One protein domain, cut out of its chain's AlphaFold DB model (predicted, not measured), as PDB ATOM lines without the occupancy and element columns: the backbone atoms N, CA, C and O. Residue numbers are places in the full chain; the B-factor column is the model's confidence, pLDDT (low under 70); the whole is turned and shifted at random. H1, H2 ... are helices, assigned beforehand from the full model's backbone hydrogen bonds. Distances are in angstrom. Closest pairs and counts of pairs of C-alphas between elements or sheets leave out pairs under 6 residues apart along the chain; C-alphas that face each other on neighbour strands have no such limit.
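AT A GLANCE: This is residues 44 to 116 of the 614 residues of an uncharacterized protein of Deltaproteobacteria bacterium (UniProt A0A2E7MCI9). Three helices, H2, H3 and H4, run back and forth in a loose bundle, their centres making a triangle, and a small helix, H1, sits by the first end of H2, away from H3 and H4. Between H2 and H3 the backbone swings out in a wide loop of residues 67 to 85, with no named element in it. The printed part has 73 residues with four named helices, H1, H2, H3 and H4 in that order, and no named strand; its class is all helix. It is compact, with a radius of gyration of the C-alphas of 12.0 A, and the C-alphas span 34 by 25 by 20 A.

HOW THE PARTS SIT: Begin at H1, residues 44 to 48, and go over a tight link to H2, residues 54 to 66. These two only just touch, with 3 pairs of C-alphas within 8 A; the closest C-alphas are those of Thr 47 and Pro 54, 6.2 A apart, and H2 touches H1 with residues 54 to 57 alone. Follow the long link on to H3, residues 86 to 94, which makes a helical hairpin with H2. H2 and H3 touch, and their closest C-alphas are those of Arg 58 and Leu 93, 6.8 A apart. They run opposite ways at a steep tilt of 36 degrees, only just past shallow. A short link then leads to H4, residues 102 to 112. H3 and H4 are near each other, with 9 pairs of C-alphas within 10 A and a closest distance of 8.1 A. H4 is close to H2 but not clearly touching: the closest C-alphas, those of Phe 66 and Val 111, are 6.9 A apart. H2 and H4 run the same way at a shallow tilt of 33 degrees, only just short of steep. H1 is apart from H3 and from H4. In H1, H2, H3 and H4 every O i to N i+4 pair is within hydrogen-bond range.

IN THESE COORDINATES: Find C-alpha 44 at (43.340, -7.876, 22.888), where H1 begins; it measures 6.1 A from first to last C-alpha. H2, the longest helix, starts at C-alpha 54, (36.235, -2.215, 22.354), and covers 18.4 A. H3 covers 12.4 A from Ala 86 to Arg 94. H4 covers 15.2 A from Asp 102 and ends at C-alpha 112, (40.092, 6.595, 40.519).

THE WHOLE: Look for the two C-alphas farthest apart at Ser 49 and Trp 115, 38.1 A from each other. The printed part has no cut, and its long link is that from H2 to H3, 19 residues. The mean pLDDT of the printed part is 84.8; it is under 70 at residues 81 to 84, 91, 110 and 113 to 116.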
ATOM      1  N   ARG A  44      43.036  -8.363  24.239       93.50
ATOM      2  CA  ARG A  44      43.340  -7.876  22.888       93.50
ATOM      3  C   ARG A  44      42.911  -8.876  21.818       93.50
ATOM      4  O   ARG A  44      42.262  -8.475  20.859       93.50
ATOM      5  N   GLN A  45      43.216 -10.162  21.986       94.38
ATOM      6  CA  GLN A  45      42.830 -11.212  21.043       94.38
ATOM      7  C   GLN A  45      41.302 -11.362  20.944       94.38
ATOM      8  O   GLN A  45      40.771 -11.517  19.840       94.38
ATOM      9  N   ASP A  46      40.583 -11.278  22.063       96.69
ATOM     10  CA  ASP A  46      39.116 -11.306  22.087       96.69
ATOM     11  C   ASP A  46      38.525 -10.056  21.415       96.69
ATOM     12  O   ASP A  46      37.530 -10.150  20.697       96.69
ATOM     13  N   THR A  47      39.173  -8.899  21.561       96.25
ATOM     14  CA  THR A  47      38.781  -7.660  20.868       96.25
ATOM     15  C   THR A  47      39.016  -7.761  19.357       96.25
ATOM     16  O   THR A  47      38.121  -7.476  18.565       96.25
ATOM     17  N   GLU A  48      40.193  -8.237  18.934       95.00
ATOM     18  CA  GLU A  48      40.564  -8.424  17.520       95.00
ATOM     19  C   GLU A  48      39.684  -9.471  16.818       95.00
ATOM     20  O   GLU A  48      39.400  -9.357  15.625       95.00
ATOM     21  N   SER A  49      39.232 -10.491  17.551       95.19
ATOM     22  CA  SER A  49      38.327 -11.528  17.040       95.19
ATOM     23  C   SER A  49      36.840 -11.162  17.129       95.19
ATOM     24  O   SER A  49      36.002 -11.934  16.660       95.19
ATOM     25  N   GLY A  50      36.504  -9.993  17.686       95.94
ATOM     26  CA  GLY A  50      35.129  -9.517  17.852       95.94
ATOM     27  C   GLY A  50      34.330 -10.254  18.931       95.94
ATOM     28  O   GLY A  50      33.105 -10.158  18.954       95.94
ATOM     29  N   ILE A  51      35.005 -11.006  19.803       96.81
ATOM     30  CA  ILE A  51      34.405 -11.690  20.954       96.81
ATOM     31  C   ILE A  51      34.054 -10.677  22.054       96.81
ATOM     32  O   ILE A  51      33.021 -10.817  22.703       96.81
ATOM     33  N   THR A  52      34.889  -9.654  22.245       96.31
ATOM     34  CA  THR A  52      34.669  -8.563  23.205       96.31
ATOM     35  C   THR A  52      34.638  -7.224  22.467       96.31
ATOM     36  O   THR A  52      35.483  -6.960  21.612       96.31
ATOM     37  N   ALA A  53      33.654  -6.374  22.772       96.62
ATOM     38  CA  ALA A  53      33.560  -5.042  22.173       96.62
ATOM     39  C   ALA A  53      34.691  -4.120  22.685       96.62
ATOM     40  O   ALA A  53      35.120  -4.286  23.828       96.62
ATOM     41  N   PRO A  54      35.157  -3.113  21.918       96.44
ATOM     42  CA  PRO A  54      36.235  -2.215  22.354       96.44
ATOM     43  C   PRO A  54      35.985  -1.517  23.703       96.44
ATOM     44  O   PRO A  54      36.875  -1.497  24.558       96.44
ATOM     45  N   ALA A  55      34.766  -1.016  23.932       95.12
ATOM     46  CA  ALA A  55      34.365  -0.408  25.201       95.12
ATOM     47  C   ALA A  55      34.455  -1.396  26.375       95.12
ATOM     48  O   ALA A  55      35.023  -1.092  27.425       95.12
ATOM     49  N   GLU A  56      33.974  -2.624  26.171       96.75
ATOM     50  CA  GLU A  56      34.083  -3.696  27.158       96.75
ATOM     51  C   GLU A  56      35.553  -4.072  27.398       96.75
ATOM     52  O   GLU A  56      35.959  -4.245  28.540       96.75
ATOM     53  N   ALA A  57      36.396  -4.108  26.363       96.12
ATOM     54  CA  ALA A  57      37.827  -4.374  26.501       96.12
ATOM     55  C   ALA A  57      38.558  -3.304  27.329       96.12
ATOM     56  O   ALA A  57      39.454  -3.638  28.109       96.12
ATOM     57  N   ARG A  58      38.190  -2.020  27.202       95.31
ATOM     58  CA  ARG A  58      38.670  -0.950  28.101       95.31
ATOM     59  C   ARG A  58      38.236  -1.199  29.545       95.31
ATOM     60  O   ARG A  58      39.081  -1.159  30.439       95.31
ATOM     61  N   MET A  59      36.973  -1.566  29.769       97.00
ATOM     62  CA  MET A  59      36.475  -1.874  31.115       97.00
ATOM     63  C   MET A  59      37.115  -3.122  31.723       97.00
ATOM     64  O   MET A  59      37.455  -3.110  32.896       97.00
ATOM     65  N   GLN A  60      37.373  -4.177  30.952       96.69
ATOM     66  CA  GLN A  60      38.054  -5.376  31.456       96.69
ATOM     67  C   GLN A  60      39.510  -5.077  31.840       96.69
ATOM     68  O   GLN A  60      40.007  -5.580  32.850       96.69
ATOM     69  N   ARG A  61      40.183  -4.180  31.103       93.88
ATOM     70  CA  ARG A  61      41.492  -3.648  31.512       93.88
ATOM     71  C   ARG A  61      41.385  -2.842  32.806       93.88
ATOM     72  O   ARG A  61      42.223  -3.017  33.685       93.88
ATOM     73  N   PHE A  62      40.341  -2.032  32.965       94.19
ATOM     74  CA  PHE A  62      40.092  -1.276  34.193       94.19
ATOM     75  C   PHE A  62      39.816  -2.197  35.388       94.19
ATOM     76  O   PHE A  62      40.499  -2.107  36.407       94.19
ATOM     77  N   TYR A  63      38.910  -3.162  35.242       95.06
ATOM     78  CA  TYR A  63      38.602  -4.159  36.265       95.06
ATOM     79  C   TYR A  63      39.839  -4.943  36.675       95.06
ATOM     80  O   TYR A  63      40.064  -5.151  37.861       95.06
ATOM     81  N   SER A  64      40.711  -5.296  35.731       92.56
ATOM     82  CA  SER A  64      41.935  -6.013  36.080       92.56
ATOM     83  C   SER A  64      42.873  -5.263  37.025       92.56
ATOM     84  O   SER A  64      43.572  -5.905  37.806       92.56
ATOM     85  N   LEU A  65      42.890  -3.928  36.953       87.38
ATOM     86  CA  LEU A  65      43.747  -3.087  37.784       87.38
ATOM     87  C   LEU A  65      43.064  -2.685  39.085       87.38
ATOM     88  O   LEU A  65      43.712  -2.673  40.128       87.38
ATOM     89  N   PHE A  66      41.774  -2.362  39.019       85.81
ATOM     90  CA  PHE A  66      41.110  -1.675  40.119       85.81
ATOM     91  C   PHE A  66      39.901  -2.406  40.714       85.81
ATOM     92  O   PHE A  66      39.568  -2.180  41.874       85.81
ATOM     93  N   ARG A  67      39.242  -3.294  39.961       89.75
ATOM     94  CA  ARG A  67      38.073  -4.072  40.421       89.75
ATOM     95  C   ARG A  67      38.131  -5.526  39.940       89.75
ATOM     96  O   ARG A  67      37.311  -5.928  39.109       89.75
ATOM     97  N   PRO A  68      39.098  -6.339  40.420       90.31
ATOM     98  CA  PRO A  68      39.285  -7.703  39.917       90.31
ATOM     99  C   PRO A  68      38.068  -8.609  40.147       90.31
ATOM    100  O   PRO A  68      37.931  -9.636  39.487       90.31
ATOM    101  N   ASP A  69      37.180  -8.226  41.067       90.44
ATOM    102  CA  ASP A  69      35.897  -8.872  41.337       90.44
ATOM    103  C   ASP A  69      34.892  -8.752  40.178       90.44
ATOM    104  O   ASP A  69      34.027  -9.615  40.033       90.44
ATOM    105  N   LEU A  70      35.027  -7.723  39.337       94.25
ATOM    106  CA  LEU A  70      34.181  -7.476  38.164       94.25
ATOM    107  C   LEU A  70      34.798  -7.994  36.857       94.25
ATOM    108  O   LEU A  70      34.181  -7.898  35.795       94.25
ATOM    109  N   LEU A  71      36.013  -8.545  36.921       95.31
ATOM    110  CA  LEU A  71      36.704  -9.094  35.762       95.31
ATOM    111  C   LEU A  71      35.953 -10.327  35.233       95.31
ATOM    112  O   LEU A  71      35.632 -11.240  36.000       95.31
ATOM    113  N   ASP A  72      35.702 -10.375  33.922       96.56
ATOM    114  CA  ASP A  72      35.033 -11.504  33.267       96.56
ATOM    115  C   ASP A  72      35.779 -12.814  33.570       96.56
ATOM    116  O   ASP A  72      37.012 -12.875  33.562       96.56
ATOM    117  N   ALA A  73      35.026 -13.884  33.830       96.00
ATOM    118  CA  ALA A  73      35.564 -15.196  34.177       96.00
ATOM    119  C   ALA A  73      36.576 -15.743  33.150       96.00
ATOM    120  O   ALA A  73      37.457 -16.513  33.525       96.00
ATOM    121  N   ARG A  74      36.487 -15.335  31.875       95.75
ATOM    122  CA  ARG A  74      37.461 -15.670  30.818       95.75
ATOM    123  C   ARG A  74      38.863 -15.130  31.099       95.75
ATOM    124  O   ARG A  74      39.848 -15.718  30.661       95.75
ATOM    125  N   TYR A  75      38.939 -14.016  31.814       94.56
ATOM    126  CA  TYR A  75      40.167 -13.295  32.117       94.56
ATOM    127  C   TYR A  75      40.669 -13.563  33.543       94.56
ATOM    128  O   TYR A  75      41.836 -13.319  33.854       94.56
ATOM    129  N   GLN A  76      39.816 -14.116  34.410       92.12
ATOM    130  CA  GLN A  76      40.187 -14.502  35.769       92.12
ATOM    131  C   GLN A  76      41.289 -15.574  35.768       92.12
ATOM    132  O   GLN A  76      41.208 -16.597  35.092       92.12
ATOM    133  N   GLY A  77      42.337 -15.346  36.562       86.31
ATOM    134  CA  GLY A  77      43.471 -16.267  36.691       86.31
ATOM    135  C   GLY A  77      44.530 -16.153  35.589       86.31
ATOM    136  O   GLY A  77      45.561 -16.822  35.686       86.31
ATOM    137  N   LEU A  78      44.329 -15.296  34.580       88.38
ATOM    138  CA  LEU A  78      45.396 -14.917  33.656       88.38
ATOM    139  C   LEU A  78      46.387 -13.981  34.356       88.38
ATOM    140  O   LEU A  78      46.013 -13.132  35.162       88.38
ATOM    141  N   SER A  79      47.675 -14.134  34.050       83.12
ATOM    142  CA  SER A  79      48.708 -13.279  34.633       83.12
ATOM    143  C   SER A  79      48.718 -11.915  33.940       83.12
ATOM    144  O   SER A  79      48.845 -11.833  32.716       83.12
ATOM    145  N   ALA A  80      48.609 -10.843  34.722       79.69
ATOM    146  CA  ALA A  80      48.875  -9.480  34.278       79.69
ATOM    147  C   ALA A  80      50.396  -9.263  34.217       79.69
ATOM    148  O   ALA A  80      50.970  -8.587  35.063       79.69
ATOM    149  N   THR A  81      51.078  -9.918  33.272       65.62
ATOM    150  CA  THR A  81      52.549  -9.875  33.200       65.62
ATOM    151  C   THR A  81      53.096  -8.486  32.873       65.62
ATOM    152  O   THR A  81      54.242  -8.221  33.214       65.62
ATOM    153  N   GLU A  82      52.284  -7.597  32.289       64.88
ATOM    154  CA  GLU A  82      52.603  -6.180  32.053       64.88
ATOM    155  C   GLU A  82      51.310  -5.340  32.104       64.88
ATOM    156  O   GLU A  82      50.646  -5.180  31.077       64.88
ATOM    157  N   PRO A  83      50.876  -4.850  33.280       66.12
ATOM    158  CA  PRO A  83      49.755  -3.923  33.344       66.12
ATOM    159  C   PRO A  83      50.073  -2.638  32.568       66.12
ATOM    160  O   PRO A  83      51.165  -2.089  32.742       66.12
ATOM    161  N   PRO A  84      49.154  -2.119  31.726       67.31
ATOM    162  CA  PRO A  84      49.293  -0.769  31.215       67.31
ATOM    163  C   PRO A  84      49.377   0.181  32.410       67.31
ATOM    164  O   PRO A  84      48.744  -0.044  33.445       67.31
ATOM    165  N   CYS A  85      50.168   1.244  32.270       77.56
ATOM    166  CA  CYS A  85      50.235   2.287  33.285       77.56
ATOM    167  C   CYS A  85      48.807   2.753  33.603       77.56
ATOM    168  O   CYS A  85      48.082   3.144  32.683       77.56
ATOM    169  N   ALA A  86      48.409   2.711  34.877       77.81
ATOM    170  CA  ALA A  86      47.077   3.106  35.328       77.81
ATOM    171  C   ALA A  86      46.662   4.455  34.718       77.81
ATOM    172  O   ALA A  86      45.598   4.561  34.121       77.81
ATOM    173  N   THR A  87      47.567   5.437  34.721       71.56
ATOM    174  CA  THR A  87      47.362   6.757  34.110       71.56
ATOM    175  C   THR A  87      47.014   6.690  32.621       71.56
ATOM    176  O   THR A  87      46.116   7.395  32.174       71.56
ATOM    177  N   SER A  88      47.686   5.830  31.847       74.00
ATOM    178  CA  SER A  88      47.403   5.676  30.412       74.00
ATOM    179  C   SER A  88      46.030   5.058  30.156       74.00
ATOM    180  O   SER A  88      45.337   5.479  29.237       74.00
ATOM    181  N   LEU A  89      45.606   4.120  31.007       85.88
ATOM    182  CA  LEU A  89      44.282   3.518  30.914       85.88
ATOM    183  C   LEU A  89      43.179   4.506  31.315       85.88
ATOM    184  O   LEU A  89      42.136   4.534  30.675       85.88
ATOM    185  N   LEU A  90      43.404   5.331  32.340       81.38
ATOM    186  CA  LEU A  90      42.442   6.360  32.746       81.38
ATOM    187  C   LEU A  90      42.290   7.456  31.691       81.38
ATOM    188  O   LEU A  90      41.171   7.877  31.411       81.38
ATOM    189  N   ALA A  91      43.392   7.868  31.060       69.06
ATOM    190  CA  ALA A  91      43.343   8.776  29.919       69.06
ATOM    191  C   ALA A  91      42.559   8.162  28.746       69.06
ATOM    192  O   ALA A  91      41.742   8.842  28.134       69.06
ATOM    193  N   GLU A  92      42.760   6.868  28.472       83.62
ATOM    194  CA  GLU A  92      42.019   6.147  27.434       83.62
ATOM    195  C   GLU A  92      40.517   6.048  27.754       83.62
ATOM    196  O   GLU A  92      39.696   6.255  26.871       83.62
ATOM    197  N   LEU A  93      40.136   5.771  29.005       87.94
ATOM    198  CA  LEU A  93      38.729   5.734  29.426       87.94
ATOM    199  C   LEU A  93      38.051   7.103  29.323       87.94
ATOM    200  O   LEU A  93      36.910   7.182  28.887       87.94
ATOM    201  N   ARG A  94      38.754   8.182  29.693       77.31
ATOM    202  CA  ARG A  94      38.229   9.551  29.579       77.31
ATOM    203  C   ARG A  94      38.033   9.964  28.121       77.31
ATOM    204  O   ARG A  94      37.047  10.616  27.813       77.31
ATOM    205  N   ALA A  95      38.948   9.571  27.234       75.88
ATOM    206  CA  ALA A  95      38.863   9.869  25.804       75.88
ATOM    207  C   ALA A  95      37.752   9.095  25.065       75.88
ATOM    208  O   ALA A  95      37.501   9.388  23.902       75.88
ATOM    209  N   HIS A  96      37.146   8.103  25.723       91.25
ATOM    210  CA  HIS A  96      36.085   7.247  25.193       91.25
ATOM    211  C   HIS A  96      34.899   7.162  26.172       91.25
ATOM    212  O   HIS A  96      34.262   6.110  26.292       91.25
ATOM    213  N   SER A  97      34.642   8.229  26.937       84.12
ATOM    214  CA  SER A  97      33.614   8.255  27.985       84.12
ATOM    215  C   SER A  97      32.209   7.999  27.434       84.12
ATOM    216  O   SER A  97      31.405   7.342  28.089       84.12
ATOM    217  N   GLU A  98      31.943   8.416  26.198       90.94
ATOM    218  CA  GLU A  98      30.685   8.231  25.475       90.94
ATOM    219  C   GLU A  98      30.352   6.764  25.166       90.94
ATOM    220  O   GLU A  98      29.216   6.432  24.822       90.94
ATOM    221  N   GLU A  99      31.340   5.871  25.265       93.31
ATOM    222  CA  GLU A  99      31.166   4.439  25.025       93.31
ATOM    223  C   GLU A  99      30.816   3.651  26.300       93.31
ATOM    224  O   GLU A  99      30.609   2.432  26.240       93.31
ATOM    225  N   HIS A 100      30.770   4.321  27.452       91.44
ATOM    226  CA  HIS A 100      30.549   3.725  28.764       91.44
ATOM    227  C   HIS A 100      29.151   4.056  29.297       91.44
ATOM    228  O   HIS A 100      28.595   5.110  29.006       91.44
ATOM    229  N   THR A 101      28.555   3.138  30.065       91.75
ATOM    230  CA  THR A 101      27.282   3.434  30.746       91.75
ATOM    231  C   THR A 101      27.516   4.360  31.935       91.75
ATOM    232  O   THR A 101      28.619   4.386  32.487       91.75
ATOM    233  N   ASP A 102      26.477   5.062  32.384       73.44
ATOM    234  CA  ASP A 102      26.553   5.933  33.565       73.44
ATOM    235  C   ASP A 102      27.074   5.172  34.794       73.44
ATOM    236  O   ASP A 102      27.918   5.679  35.531       73.44
ATOM    237  N   GLU A 103      26.676   3.905  34.978       81.81
ATOM    238  CA  GLU A 103      27.187   3.079  36.078       81.81
ATOM    239  C   GLU A 103      28.688   2.778  35.948       81.81
ATOM    240  O   GLU A 103      29.391   2.650  36.951       81.81
ATOM    241  N   GLN A 104      29.202   2.647  34.722       90.19
ATOM    242  CA  GLN A 104      30.627   2.439  34.475       90.19
ATOM    243  C   GLN A 104      31.422   3.724  34.701       90.19
ATOM    244  O   GLN A 104      32.482   3.660  35.321       90.19
ATOM    245  N   LEU A 105      30.914   4.873  34.249       78.25
ATOM    246  CA  LEU A 105      31.530   6.181  34.477       78.25
ATOM    247  C   LEU A 105      31.582   6.511  35.968       78.25
ATOM    248  O   LEU A 105      32.648   6.861  36.479       78.25
ATOM    249  N   GLN A 106      30.479   6.283  36.682       73.75
ATOM    250  CA  GLN A 106      30.419   6.437  38.130       73.75
ATOM    251  C   GLN A 106      31.432   5.515  38.818       73.75
ATOM    252  O   GLN A 106      32.194   5.954  39.674       73.75
ATOM    253  N   LEU A 107      31.514   4.246  38.411       84.19
ATOM    254  CA  LEU A 107      32.488   3.309  38.964       84.19
ATOM    255  C   LEU A 107      33.943   3.740  38.697       84.19
ATOM    256  O   LEU A 107      34.791   3.599  39.578       84.19
ATOM    257  N   ILE A 108      34.246   4.254  37.502       85.44
ATOM    258  CA  ILE A 108      35.574   4.785  37.166       85.44
ATOM    259  C   ILE A 108      35.901   5.960  38.084       85.44
ATOM    260  O   ILE A 108      36.959   5.956  38.709       85.44
ATOM    261  N   GLN A 109      34.995   6.930  38.218       74.38
ATOM    262  CA  GLN A 109      35.181   8.086  39.096       74.38
ATOM    263  C   GLN A 109      35.400   7.659  40.551       74.38
ATOM    264  O   GLN A 109      36.375   8.082  41.165       74.38
ATOM    265  N   GLN A 110      34.565   6.759  41.076       69.88
ATOM    266  CA  GLN A 110      34.669   6.257  42.449       69.88
ATOM    267  C   GLN A 110      36.042   5.650  42.737       69.88
ATOM    268  O   GLN A 110      36.683   5.957  43.729       69.88
ATOM    269  N   VAL A 111      36.514   4.788  41.847       75.50
ATOM    270  CA  VAL A 111      37.722   3.988  42.070       75.50
ATOM    271  C   VAL A 111      39.010   4.763  41.775       75.50
ATOM    272  O   VAL A 111      40.080   4.420  42.274       75.50
ATOM    273  N   THR A 112      38.928   5.793  40.936       74.75
ATOM    274  CA  THR A 112      40.092   6.595  40.519       74.75
ATOM    275  C   THR A 112      40.231   7.884  41.299       74.75
ATOM    276  O   THR A 112      41.302   8.489  41.274       74.75
ATOM    277  N   ASN A 113      39.188   8.273  42.030       62.62
ATOM    278  CA  ASN A 113      39.255   9.324  43.016       62.62
ATOM    279  C   ASN A 113      39.953   8.774  44.279       62.62
ATOM    280  O   ASN A 113      39.358   7.978  45.009       62.62
ATOM    281  N   PRO A 114      41.201   9.191  44.580       51.84
ATOM    282  CA  PRO A 114      41.966   8.676  45.721       51.84
ATOM    283  C   PRO A 114      41.313   8.977  47.081       51.84
ATOM    284  O   PRO A 114      41.758   8.460  48.104       51.84
ATOM    285  N   TRP A 115      40.255   9.791  47.097       45.94
ATOM    286  CA  TRP A 115      39.504  10.177  48.285       45.94
ATOM    287  C   TRP A 115      38.275   9.298  48.555       45.94
ATOM    288  O   TRP A 115      37.771   9.302  49.674       45.94
ATOM    289  N   HIS A 116      37.807   8.508  47.583       46.47
ATOM    290  CA  HIS A 116      36.540   7.784  47.720       46.47
ATOM    291  C   HIS A 116      36.616   6.594  48.698       46.47
ATOM    292  O   HIS A 116      35.657   6.331  49.424       46.47
TER     293      HIS A 116